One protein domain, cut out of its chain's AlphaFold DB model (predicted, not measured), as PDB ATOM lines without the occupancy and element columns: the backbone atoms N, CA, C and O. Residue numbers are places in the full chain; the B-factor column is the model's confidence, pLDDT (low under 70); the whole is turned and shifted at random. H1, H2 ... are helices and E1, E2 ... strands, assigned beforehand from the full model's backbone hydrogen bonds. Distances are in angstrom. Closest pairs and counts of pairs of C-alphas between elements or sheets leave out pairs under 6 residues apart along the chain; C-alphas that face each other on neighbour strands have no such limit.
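This is residues 200 to 295 of the 306 residues of the protein "HIRAN domain-containing protein" of Microvirga ossetica (UniProt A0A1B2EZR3). From residue 200 a long loop stretch winds past a two-stranded antiparallel hairpin, E1 and E2, to short helix H1; from this small body helix H2 sticks out as a long arm. The printed part has 96 residues, with named elements in the order H1, E1, E2, H2, mixed in class and under half of the residues. It is only just loose, close to extended, with a radius of gyration of the C-alphas of 18.5 A and spans of 59 by 34 by 26 A.

Residues 216 to 217 pair in parallel with residues 249 to 250 of E1, residues 248 to 254. In its hairpin with E2, residues 258 to 266, find N 250 and O 262 within hydrogen-bond range at 3.0 A. The closest C-alphas of H1, residues 230 to 235, and E2 are those of Lys 230 and Phe 265, 7.0 A apart. H2, residues 277 to 295, is apart from H1 and E1. Every O i to N i+4 pair is within hydrogen-bond range in H1, 13 of 15 in H2.

Find C-alpha 230 at (188.121, 139.030, 209.496), where H1 begins. From first to last C-alpha, E1 measures 19.3 A, E2 25.9 A and H2 25.6 A, ending at (200.770, 102.023, 192.928).

The printed part has no cut; the H1 to E1 link is long. Look for pLDDT under 70 at residues 200 and 274 to 279.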
ATOM      1  N   GLU A 200     190.826 126.751 220.137       62.62
ATOM      2  CA  GLU A 200     191.195 127.895 220.975       62.62
ATOM      3  C   GLU A 200     189.923 128.419 221.651       62.62
ATOM      4  O   GLU A 200     188.935 128.752 220.983       62.62
ATOM      5  N   ALA A 201     189.928 128.437 222.985       72.44
ATOM      6  CA  ALA A 201     188.825 128.976 223.757       72.44
ATOM      7  C   ALA A 201     188.592 130.428 223.316       72.44
ATOM      8  O   ALA A 201     189.505 131.255 223.324       72.44
ATOM      9  N   LEU A 202     187.367 130.733 222.884       82.75
ATOM     10  CA  LEU A 202     186.995 132.100 222.538       82.75
ATOM     11  C   LEU A 202     187.197 132.992 223.773       82.75
ATOM     12  O   LEU A 202     186.885 132.549 224.881       82.75
ATOM     13  N   PRO A 203     187.684 134.236 223.609       83.75
ATOM     14  CA  PRO A 203     187.945 135.108 224.746       83.75
ATOM     15  C   PRO A 203     186.671 135.325 225.561       83.75
ATOM     16  O   PRO A 203     185.559 135.362 225.020       83.75
ATOM     17  N   GLU A 204     186.833 135.479 226.867       87.50
ATOM     18  CA  GLU A 204     185.727 135.800 227.760       87.50
ATOM     19  C   GLU A 204     185.016 137.081 227.277       87.50
ATOM     20  O   GLU A 204     185.650 138.035 226.825       87.50
ATOM     21  N   GLY A 205     183.681 137.071 227.261       87.25
ATOM     22  CA  GLY A 205     182.883 138.186 226.735       87.25
ATOM     23  C   GLY A 205     182.659 138.205 225.214       87.25
ATOM     24  O   GLY A 205     181.997 139.113 224.719       87.25
ATOM     25  N   HIS A 206     183.115 137.207 224.445       87.81
ATOM     26  CA  HIS A 206     182.847 137.143 222.993       87.81
ATOM     27  C   HIS A 206     181.348 137.115 222.620       87.81
ATOM     28  O   HIS A 206     180.992 137.538 221.521       87.81
ATOM     29  N   ASN A 207     180.484 136.637 223.522       87.88
ATOM     30  CA  ASN A 207     179.023 136.596 223.352       87.88
ATOM     31  C   ASN A 207     178.300 137.836 223.900       87.88
ATOM     32  O   ASN A 207     177.071 137.873 223.875       87.88
ATOM     33  N   ALA A 208     179.025 138.830 224.422       91.19
ATOM     34  CA  ALA A 208     178.412 140.063 224.897       91.19
ATOM     35  C   ALA A 208     177.695 140.799 223.745       91.19
ATOM     36  O   ALA A 208     178.127 140.698 222.588       91.19
ATOM     37  N   PRO A 209     176.604 141.537 224.030       90.31
ATOM     38  CA  PRO A 209     175.950 142.361 223.024       90.31
ATOM     39  C   PRO A 209     176.956 143.389 222.479       90.31
ATOM     40  O   PRO A 209     177.620 144.067 223.268       90.31
ATOM     41  N   PRO A 210     177.116 143.495 221.147       90.94
ATOM     42  CA  PRO A 210     178.055 144.443 220.574       90.94
ATOM     43  C   PRO A 210     177.588 145.888 220.827       90.94
ATOM     44  O   PRO A 210     176.387 146.131 220.950       90.94
ATOM     45  N   PRO A 211     178.523 146.852 220.876       90.44
ATOM     46  CA  PRO A 211     178.199 148.272 221.006       90.44
ATOM     47  C   PRO A 211     177.435 148.788 219.775       90.44
ATOM     48  O   PRO A 211     177.244 148.060 218.795       90.44
ATOM     49  N   GLU A 212     177.021 150.055 219.804       92.25
ATOM     50  CA  GLU A 212     176.332 150.704 218.683       92.25
ATOM     51  C   GLU A 212     177.080 150.528 217.349       92.25
ATOM     52  O   GLU A 212     178.313 150.466 217.279       92.25
ATOM     53  N   GLN A 213     176.322 150.398 216.262       93.69
ATOM     54  CA  GLN A 213     176.892 150.159 214.943       93.69
ATOM     55  C   GLN A 213     177.562 151.431 214.400       93.69
ATOM     56  O   GLN A 213     177.032 152.529 214.529       93.69
ATOM     57  N   GLY A 214     178.712 151.278 213.741       93.56
ATOM     58  CA  GLY A 214     179.453 152.382 213.124       93.56
ATOM     59  C   GLY A 214     180.473 153.070 214.037       93.56
ATOM     60  O   GLY A 214     181.132 154.005 213.590       93.56
ATOM     61  N   VAL A 215     180.653 152.593 215.272       96.50
ATOM     62  CA  VAL A 215     181.668 153.116 216.202       96.50
ATOM     63  C   VAL A 215     183.080 152.978 215.612       96.50
ATOM     64  O   VAL A 215     183.417 151.970 214.978       96.50
ATOM     65  N   VAL A 216     183.909 154.005 215.828       96.75
ATOM     66  CA  VAL A 216     185.327 154.027 215.447       96.75
ATOM     67  C   VAL A 216     186.183 153.956 216.706       96.75
ATOM     68  O   VAL A 216     186.200 154.891 217.501       96.75
ATOM     69  N   PHE A 217     186.906 152.854 216.885       96.69
ATOM     70  CA  PHE A 217     187.829 152.683 218.004       96.69
ATOM     71  C   PHE A 217     189.203 153.273 217.660       96.69
ATOM     72  O   PHE A 217     189.714 153.003 216.569       96.69
ATOM     73  N   PRO A 218     189.831 154.043 218.565       95.12
ATOM     74  CA  PRO A 218     191.154 154.611 218.335       95.12
ATOM     75  C   PRO A 218     192.297 153.629 218.627       95.12
ATOM     76  O   PRO A 218     193.400 153.849 218.143       95.12
ATOM     77  N   TRP A 219     192.067 152.564 219.408       94.12
ATOM     78  CA  TRP A 219     193.091 151.588 219.813       94.12
ATOM     79  C   TRP A 219     192.497 150.189 220.062       94.12
ATOM     80  O   TRP A 219     191.293 150.045 220.269       94.12
ATOM     81  N   TRP A 220     193.337 149.146 219.985       92.88
ATOM     82  CA  TRP A 220     192.916 147.732 220.041       92.88
ATOM     83  C   TRP A 220     192.422 147.278 221.415       92.88
ATOM     84  O   TRP A 220     191.548 146.422 221.488       92.88
ATOM     85  N   ASP A 221     192.959 147.853 222.485       93.81
ATOM     86  CA  ASP A 221     192.563 147.615 223.878       93.81
ATOM     87  C   ASP A 221     191.126 148.069 224.178       93.81
ATOM     88  O   ASP A 221     190.489 147.550 225.089       93.81
ATOM     89  N   GLN A 222     190.598 148.999 223.380       95.50
ATOM     90  CA  GLN A 222     189.229 149.502 223.499       95.50
ATOM     91  C   GLN A 222     188.211 148.674 222.713       95.50
ATOM     92  O   GLN A 222     187.009 148.887 222.860       95.50
ATOM     93  N   VAL A 223     188.663 147.752 221.857       95.25
ATOM     94  CA  VAL A 223     187.773 146.914 221.051       95.25
ATOM     95  C   VAL A 223     187.209 145.797 221.936       95.25
ATOM     96  O   VAL A 223     187.977 144.960 222.413       95.25
ATOM     97  N   PRO A 224     185.880 145.718 222.140       95.00
ATOM     98  CA  PRO A 224     185.281 144.655 222.939       95.00
ATOM     99  C   PRO A 224     185.579 143.270 222.359       95.00
ATOM    100  O   PRO A 224     185.605 143.097 221.142       95.00
ATOM    101  N   ALA A 225     185.701 142.252 223.216       94.25
ATOM    102  CA  ALA A 225     186.021 140.878 222.807       94.25
ATOM    103  C   ALA A 225     185.023 140.265 221.796       94.25
ATOM    104  O   ALA A 225     185.368 139.334 221.062       94.25
ATOM    105  N   CYS A 226     183.794 140.791 221.737       95.12
ATOM    106  CA  CYS A 226     182.763 140.409 220.773       95.12
ATOM    107  C   CYS A 226     182.987 140.981 219.361       95.12
ATOM    108  O   CYS A 226     182.250 140.617 218.444       95.12
ATOM    109  N   LEU A 227     183.974 141.864 219.164       96.31
ATOM    110  CA  LEU A 227     184.364 142.446 217.881       96.31
ATOM    111  C   LEU A 227     185.792 142.022 217.517       96.31
ATOM    112  O   LEU A 227     186.707 142.081 218.331       96.31
ATOM    113  N   ALA A 228     186.009 141.632 216.264       95.88
ATOM    114  CA  ALA A 228     187.353 141.375 215.750       95.88
ATOM    115  C   ALA A 228     187.420 141.552 214.230       95.88
ATOM    116  O   ALA A 228     186.398 141.653 213.544       95.88
ATOM    117  N   THR A 229     188.634 141.588 213.680       96.75
ATOM    118  CA  THR A 229     188.823 141.612 212.223       96.75
ATOM    119  C   THR A 229     188.487 140.265 211.594       96.75
ATOM    120  O   THR A 229     188.424 139.229 212.256       96.75
ATOM    121  N   LYS A 230     188.339 140.259 210.266       93.38
ATOM    122  CA  LYS A 230     188.121 139.030 209.496       93.38
ATOM    123  C   LYS A 230     189.212 137.974 209.697       93.38
ATOM    124  O   LYS A 230     188.889 136.790 209.697       93.38
ATOM    125  N   ASN A 231     190.471 138.384 209.859       89.19
ATOM    126  CA  ASN A 231     191.580 137.448 210.057       89.19
ATOM    127  C   ASN A 231     191.563 136.859 211.470       89.19
ATOM    128  O   ASN A 231     191.620 135.643 211.596       89.19
ATOM    129  N   ILE A 232     191.343 137.689 212.495       89.94
ATOM    130  CA  ILE A 232     191.246 137.227 213.890       89.94
ATOM    131  C   ILE A 232     190.069 136.253 214.060       89.94
ATOM    132  O   ILE A 232     190.192 135.226 214.722       89.94
ATOM    133  N   TRP A 233     188.921 136.515 213.423       90.94
ATOM    134  CA  TRP A 233     187.817 135.552 213.444       90.94
ATOM    135  C   TRP A 233     188.148 134.247 212.716       90.94
ATOM    136  O   TRP A 233     187.738 133.187 213.184       90.94
ATOM    137  N   ARG A 234     188.904 134.307 211.612       84.25
ATOM    138  CA  ARG A 234     189.343 133.119 210.866       84.25
ATOM    139  C   ARG A 234     190.282 132.244 211.688       84.25
ATOM    140  O   ARG A 234     190.100 131.032 211.672       84.25
ATOM    141  N   GLU A 235     191.230 132.848 212.398       81.69
ATOM    142  CA  GLU A 235     192.134 132.156 213.329       81.69
ATOM    143  C   GLU A 235     191.338 131.435 214.423       81.69
ATOM    144  O   GLU A 235     191.568 130.262 214.686       81.69
ATOM    145  N   ARG A 236     190.269 132.066 214.924       84.25
ATOM    146  CA  ARG A 236     189.319 131.474 215.884       84.25
ATOM    147  C   ARG A 236     188.319 130.482 215.264       84.25
ATOM    148  O   ARG A 236     187.276 130.195 215.855       84.25
ATOM    149  N   GLY A 237     188.569 130.003 214.045       82.06
ATOM    150  CA  GLY A 237     187.715 129.030 213.360       82.06
ATOM    151  C   GLY A 237     186.337 129.575 212.971       82.06
ATOM    152  O   GLY A 237     185.348 128.839 212.983       82.06
ATOM    153  N   ARG A 238     186.224 130.870 212.650       88.94
ATOM    154  CA  ARG A 238     184.968 131.518 212.237       88.94
ATOM    155  C   ARG A 238     185.140 132.325 210.954       88.94
ATOM    156  O   ARG A 238     186.171 132.921 210.682       88.94
ATOM    157  N   THR A 239     184.113 132.331 210.115       91.75
ATOM    158  CA  THR A 239     184.107 133.050 208.841       91.75
ATOM    159  C   THR A 239     182.971 134.046 208.822       91.75
ATOM    160  O   THR A 239     181.920 133.845 209.430       91.75
ATOM    161  N   ILE A 240     183.194 135.133 208.104       93.44
ATOM    162  CA  ILE A 240     182.203 136.173 207.882       93.44
ATOM    163  C   ILE A 240     181.637 135.951 206.478       93.44
ATOM    164  O   ILE A 240     182.429 135.844 205.531       93.44
ATOM    165  N   PRO A 241     180.303 135.869 206.315       93.06
ATOM    166  CA  PRO A 241     179.680 135.757 205.006       93.06
ATOM    167  C   PRO A 241     180.149 136.851 204.040       93.06
ATOM    168  O   PRO A 241     180.487 137.974 204.422       93.06
ATOM    169  N   ALA A 242     180.169 136.525 202.750       89.25
ATOM    170  CA  ALA A 242     180.464 137.522 201.735       89.25
ATOM    171  C   ALA A 242     179.431 138.663 201.808       89.25
ATOM    172  O   ALA A 242     178.244 138.411 201.997       89.25
ATOM    173  N   LYS A 243     179.888 139.909 201.619       91.94
ATOM    174  CA  LYS A 243     179.065 141.137 201.631       91.94
ATOM    175  C   LYS A 243     178.488 141.552 202.996       91.94
ATOM    176  O   LYS A 243     177.704 142.498 203.047       91.94
ATOM    177  N   THR A 244     178.880 140.919 204.104       95.81
ATOM    178  CA  THR A 244     178.536 141.421 205.443       95.81
ATOM    179  C   THR A 244     179.161 142.800 205.664       95.81
ATOM    180  O   THR A 244     180.362 142.979 205.458       95.81
ATOM    181  N   LYS A 245     178.351 143.781 206.077       96.50
ATOM    182  CA  LYS A 245     178.838 145.121 206.427       96.50
ATOM    183  C   LYS A 245     179.596 145.072 207.763       96.50
ATOM    184  O   LYS A 245     179.142 144.362 208.667       96.50
ATOM    185  N   PRO A 246     180.717 145.803 207.905       97.19
ATOM    186  CA  PRO A 246     181.416 145.893 209.182       97.19
ATOM    187  C   PRO A 246     180.483 146.451 210.260       97.19
ATOM    188  O   PRO A 246     179.648 147.314 209.985       97.19
ATOM    189  N   TRP A 247     180.610 145.924 211.476       97.25
ATOM    190  CA  TRP A 247     179.865 146.416 212.634       97.25
ATOM    191  C   TRP A 247     180.462 147.722 213.151       97.25
ATOM    192  O   TRP A 247     179.742 148.665 213.450       97.25
ATOM    193  N   ALA A 248     181.789 147.774 213.212       97.25
ATOM    194  CA  ALA A 248     182.567 148.911 213.676       97.25
ATOM    195  C   ALA A 248     183.858 149.010 212.856       97.25
ATOM    196  O   ALA A 248     184.163 148.145 212.027       97.25
ATOM    197  N   THR A 249     184.645 150.047 213.100       97.69
ATOM    198  CA  THR A 249     186.003 150.143 212.563       97.69
ATOM    199  C   THR A 249     186.974 150.479 213.677       97.69
ATOM    200  O   THR A 249     186.605 151.092 214.670       97.69
ATOM    201  N   ILE A 250     188.221 150.057 213.530       96.75
ATOM    202  CA  ILE A 250     189.326 150.570 214.335       96.75
ATOM    203  C   ILE A 250     190.209 151.401 213.420       96.75
ATOM    204  O   ILE A 250     190.541 150.949 212.322       96.75
ATOM    205  N   SER A 251     190.558 152.610 213.847       96.19
ATOM    206  CA  SER A 251     191.386 153.533 213.080       96.19
ATOM    207  C   SER A 251     192.433 154.164 213.984       96.19
ATOM    208  O   SER A 251     192.094 154.791 214.982       96.19
ATOM    209  N   TYR A 252     193.705 153.999 213.637       94.69
ATOM    210  CA  TYR A 252     194.818 154.549 214.407       94.69
ATOM    211  C   TYR A 252     195.969 154.961 213.500       94.69
ATOM    212  O   TYR A 252     196.139 154.451 212.390       94.69
ATOM    213  N   ASN A 253     196.782 155.898 213.983       94.44
ATOM    214  CA  ASN A 253     197.945 156.381 213.251       94.44
ATOM    215  C   ASN A 253     199.162 155.499 213.521       94.44
ATOM    216  O   ASN A 253     199.553 155.260 214.661       94.44
ATOM    217  N   THR A 254     199.804 155.051 212.448       90.56
ATOM    218  CA  THR A 254     201.073 154.329 212.499       90.56
ATOM    219  C   THR A 254     202.185 155.197 211.931       90.56
ATOM    220  O   THR A 254     202.027 155.836 210.891       90.56
ATOM    221  N   ARG A 255     203.364 155.163 212.561       88.81
ATOM    222  CA  ARG A 255     204.533 155.945 212.119       88.81
ATOM    223  C   ARG A 255     204.971 155.631 210.679       88.81
ATOM    224  O   ARG A 255     205.614 156.460 210.053       88.81
ATOM    225  N   ARG A 256     204.655 154.434 210.162       87.00
ATOM    226  CA  ARG A 256     205.096 153.960 208.836       87.00
ATOM    227  C   ARG A 256     204.056 154.098 207.725       87.00
ATOM    228  O   ARG A 256     204.452 154.256 206.579       87.00
ATOM    229  N   LYS A 257     202.762 153.965 208.024       86.12
ATOM    230  CA  LYS A 257     201.699 153.899 207.002       86.12
ATOM    231  C   LYS A 257     200.657 155.012 207.138       86.12
ATOM    232  O   LYS A 257     199.663 154.984 206.427       86.12
ATOM    233  N   GLY A 258     200.871 155.970 208.043       93.69
ATOM    234  CA  GLY A 258     199.862 156.971 208.377       93.69
ATOM    235  C   GLY A 258     198.661 156.326 209.067       93.69
ATOM    236  O   GLY A 258     198.825 155.363 209.826       93.69
ATOM    237  N   GLN A 259     197.469 156.856 208.805       94.44
ATOM    238  CA  GLN A 259     196.216 156.342 209.350       94.44
ATOM    239  C   GLN A 259     195.876 154.978 208.738       94.44
ATOM    240  O   GLN A 259     195.761 154.838 207.520       94.44
ATOM    241  N   VAL A 260     195.700 153.966 209.585       95.06
ATOM    242  CA  VAL A 260     195.314 152.613 209.179       95.06
ATOM    243  C   VAL A 260     193.944 152.303 209.758       95.06
ATOM    244  O   VAL A 260     193.730 152.475 210.955       95.06
ATOM    245  N   THR A 261     193.034 151.818 208.913       96.25
ATOM    246  CA  THR A 261     191.664 151.477 209.308       96.25
ATOM    247  C   THR A 261     191.372 150.009 209.018       96.25
ATOM    248  O   THR A 261     191.585 149.542 207.897       96.25
ATOM    249  N   TYR A 262     190.850 149.288 210.012       97.25
ATOM    250  CA  TYR A 262     190.416 147.900 209.862       97.25
ATOM    251  C   TYR A 262     188.915 147.751 210.134       97.25
ATOM    252  O   TYR A 262     188.418 148.267 211.139       97.25
ATOM    253  N   PRO A 263     188.179 147.011 209.284       97.75
ATOM    254  CA  PRO A 263     186.795 146.654 209.560       97.75
ATOM    255  C   PRO A 263     186.719 145.622 210.692       97.75
ATOM    256  O   PRO A 263     187.400 144.591 210.657       97.75
ATOM    257  N   LEU A 264     185.852 145.887 211.665       97.38
ATOM    258  CA  LEU A 264     185.530 144.990 212.766       97.38
ATOM    259  C   LEU A 264     184.147 144.382 212.548       97.38
ATOM    260  O   LEU A 264     183.204 145.056 212.134       97.38
ATOM    261  N   PHE A 265     184.028 143.098 212.852       97.69
ATOM    262  CA  PHE A 265     182.799 142.329 212.717       97.69
ATOM    263  C   PHE A 265     182.421 141.756 214.071       97.69
ATOM    264  O   PHE A 265     183.298 141.316 214.819       97.69
ATOM    265  N   ALA A 266     181.127 141.752 214.372       96.50
ATOM    266  CA  ALA A 266     180.623 141.180 215.608       96.50
ATOM    267  C   ALA A 266     180.583 139.655 215.539       96.50
ATOM    268  O   ALA A 266     180.361 139.078 214.474       96.50
ATOM    269  N   PHE A 267     180.732 138.996 216.685       94.25
ATOM    270  CA  PHE A 267     180.627 137.544 216.796       94.25
ATOM    271  C   PHE A 267     179.312 137.010 216.201       94.25
ATOM    272  O   PHE A 267     179.325 136.029 215.456       94.25
ATOM    273  N   SER A 268     178.198 137.712 216.424       94.12
ATOM    274  CA  SER A 268     176.877 137.399 215.853       94.12
ATOM    275  C   SER A 268     176.834 137.424 214.316       94.12
ATOM    276  O   SER A 268     175.988 136.767 213.714       94.12
ATOM    277  N   GLN A 269     177.763 138.129 213.661       95.06
ATOM    278  CA  GLN A 269     177.891 138.176 212.199       95.06
ATOM    279  C   GLN A 269     178.735 137.029 211.625       95.06
ATOM    280  O   GLN A 269     178.867 136.899 210.404       95.06
ATOM    281  N   THR A 270     179.340 136.211 212.483       93.12
ATOM    282  CA  THR A 270     180.251 135.142 212.074       93.12
ATOM    283  C   THR A 270     179.571 133.777 212.129       93.12
ATOM    284  O   THR A 270     178.750 133.492 213.000       93.12
ATOM    285  N   ARG A 271     179.967 132.881 211.228       89.31
ATOM    286  CA  ARG A 271     179.583 131.464 211.234       89.31
ATOM    287  C   ARG A 271     180.806 130.632 211.592       89.31
ATOM    288  O   ARG A 271     181.911 130.995 211.196       89.31
ATOM    289  N   LYS A 272     180.638 129.523 212.316       83.31
ATOM    290  CA  LYS A 272     181.745 128.581 212.549       83.31
ATOM    291  C   LYS A 272     182.266 128.122 211.181       83.31
ATOM    292  O   LYS A 272     181.480 127.661 210.354       83.31
ATOM    293  N   VAL A 273     183.564 128.292 210.929       77.31
ATOM    294  CA  VAL A 273     184.239 127.553 209.862       77.31
ATOM    295  C   VAL A 273     184.258 126.142 210.382       77.31
ATOM    296  O   VAL A 273     185.071 125.779 211.227       77.31
ATOM    297  N   ALA A 274     183.295 125.353 209.942       61.72
ATOM    298  CA  ALA A 274     183.503 123.939 210.007       61.72
ATOM    299  C   ALA A 274     184.686 123.685 209.066       61.72
ATOM    300  O   ALA A 274     184.537 123.755 207.847       61.72
ATOM    301  N   THR A 275     185.871 123.430 209.625       61.94
ATOM    302  CA  THR A 275     186.802 122.518 208.964       61.94
ATOM    303  C   THR A 275     186.064 121.193 208.957       61.94
ATOM    304  O   THR A 275     186.164 120.386 209.875       61.94
ATOM    305  N   THR A 276     185.132 121.055 208.020       59.38
ATOM    306  CA  THR A 276     184.289 119.882 207.948       59.38
ATOM    307  C   THR A 276     185.196 118.725 207.590       59.38
ATOM    308  O   THR A 276     186.142 118.869 206.808       59.38
ATOM    309  N   ALA A 277     184.835 117.536 208.065       62.50
ATOM    310  CA  ALA A 277     185.371 116.303 207.512       62.50
ATOM    311  C   ALA A 277     185.321 116.312 205.967       62.50
ATOM    312  O   ALA A 277     186.193 115.732 205.336       62.50
ATOM    313  N   SER A 278     184.369 117.031 205.346       65.00
ATOM    314  CA  SER A 278     184.309 117.218 203.891       65.00
ATOM    315  C   SER A 278     185.458 118.047 203.297       65.00
ATOM    316  O   SER A 278     185.923 117.700 202.218       65.00
ATOM    317  N   THR A 279     185.959 119.098 203.958       68.38
ATOM    318  CA  THR A 279     187.099 119.888 203.453       68.38
ATOM    319  C   THR A 279     188.393 119.087 203.536       68.38
ATOM    320  O   THR A 279     189.145 119.039 202.566       68.38
ATOM    321  N   ILE A 280     188.621 118.390 204.652       71.19
ATOM    322  CA  ILE A 280     189.776 117.494 204.804       71.19
ATOM    323  C   ILE A 280     189.698 116.365 203.769       71.19
ATOM    324  O   ILE A 280     190.660 116.121 203.044       71.19
ATOM    325  N   ARG A 281     188.521 115.747 203.609       74.00
ATOM    326  CA  ARG A 281     188.280 114.711 202.597       74.00
ATOM    327  C   ARG A 281     188.513 115.226 201.172       74.00
ATOM    328  O   ARG A 281     189.136 114.525 200.388       74.00
ATOM    329  N   SER A 282     188.136 116.471 200.863       74.00
ATOM    330  CA  SER A 282     188.378 117.078 199.542       74.00
ATOM    331  C   SER A 282     189.862 117.288 199.209       74.00
ATOM    332  O   SER A 282     190.219 117.360 198.036       74.00
ATOM    333  N   ILE A 283     190.730 117.365 200.226       76.75
ATOM    334  CA  ILE A 283     192.189 117.469 200.063       76.75
ATOM    335  C   ILE A 283     192.831 116.074 200.030       76.75
ATOM    336  O   ILE A 283     193.757 115.846 199.253       76.75
ATOM    337  N   LEU A 284     192.335 115.133 200.842       78.38
ATOM    338  CA  LEU A 284     192.861 113.767 200.922       78.38
ATOM    339  C   LEU A 284     192.489 112.910 199.706       78.38
ATOM    340  O   LEU A 284     193.351 112.209 199.182       78.38
ATOM    341  N   GLU A 285     191.257 112.996 199.200       81.81
ATOM    342  CA  GLU A 285     190.785 112.168 198.079       81.81
ATOM    343  C   GLU A 285     191.650 112.298 196.806       81.81
ATOM    344  O   GLU A 285     191.998 111.268 196.219       81.81
ATOM    345  N   PRO A 286     192.061 113.507 196.362       84.25
ATOM    346  CA  PRO A 286     192.986 113.649 195.240       84.25
ATOM    347  C   PRO A 286     194.365 113.033 195.504       84.25
ATOM    348  O   PRO A 286     194.953 112.449 194.594       84.25
ATOM    349  N   LEU A 287     194.884 113.141 196.734       78.06
ATOM    350  CA  LEU A 287     196.183 112.572 197.110       78.06
ATOM    351  C   LEU A 287     196.134 111.041 197.129       78.06
ATOM    352  O   LEU A 287     197.019 110.394 196.577       78.06
ATOM    353  N   GLU A 288     195.075 110.458 197.688       84.00
ATOM    354  CA  GLU A 288     194.845 109.011 197.701       84.00
ATOM    355  C   GLU A 288     194.602 108.445 196.300       84.00
ATOM    356  O   GLU A 288     195.004 107.322 195.995       84.00
ATOM    357  N   ARG A 289     193.933 109.203 195.424       88.06
ATOM    358  CA  ARG A 289     193.781 108.829 194.013       88.06
ATOM    359  C   ARG A 289     195.138 108.791 193.315       88.06
ATOM    360  O   ARG A 289     195.469 107.783 192.703       88.06
ATOM    361  N   ARG A 290     195.944 109.843 193.478       83.19
ATOM    362  CA  ARG A 290     197.297 109.929 192.910       83.19
ATOM    363  C   ARG A 290     198.212 108.819 193.435       83.19
ATOM    364  O   ARG A 290     199.008 108.275 192.679       83.19
ATOM    365  N   LEU A 291     198.097 108.472 194.718       82.38
ATOM    366  CA  LEU A 291     198.855 107.376 195.318       82.38
ATOM    367  C   LEU A 291     198.475 106.033 194.677       82.38
ATOM    368  O   LEU A 291     199.359 105.308 194.236       82.38
ATOM    369  N   ARG A 292     197.172 105.757 194.528       84.56
ATOM    370  CA  ARG A 292     196.674 104.550 193.848       84.56
ATOM    371  C   ARG A 292     197.099 104.472 192.383       84.56
ATOM    372  O   ARG A 292     197.422 103.390 191.910       84.56
ATOM    373  N   GLU A 293     197.131 105.598 191.673       85.56
ATOM    374  CA  GLU A 293     197.645 105.676 190.296       85.56
ATOM    375  C   GLU A 293     199.144 105.345 190.218       85.56
ATOM    376  O   GLU A 293     199.581 104.669 189.293       85.56
ATOM    377  N   LEU A 294     199.943 105.791 191.190       81.44
ATOM    378  CA  LEU A 294     201.366 105.448 191.257       81.44
ATOM    379  C   LEU A 294     201.588 103.981 191.656       81.44
ATOM    380  O   LEU A 294     202.531 103.352 191.178       81.44
ATOM    381  N   GLU A 295     200.727 103.428 192.510       81.81
ATOM    382  CA  GLU A 295     200.770 102.023 192.928       81.81
ATOM    383  C   GLU A 295     200.329 101.068 191.812       81.81
ATOM    384  O   GLU A 295     200.939 100.015 191.654       81.81
TER     385      GLU A 295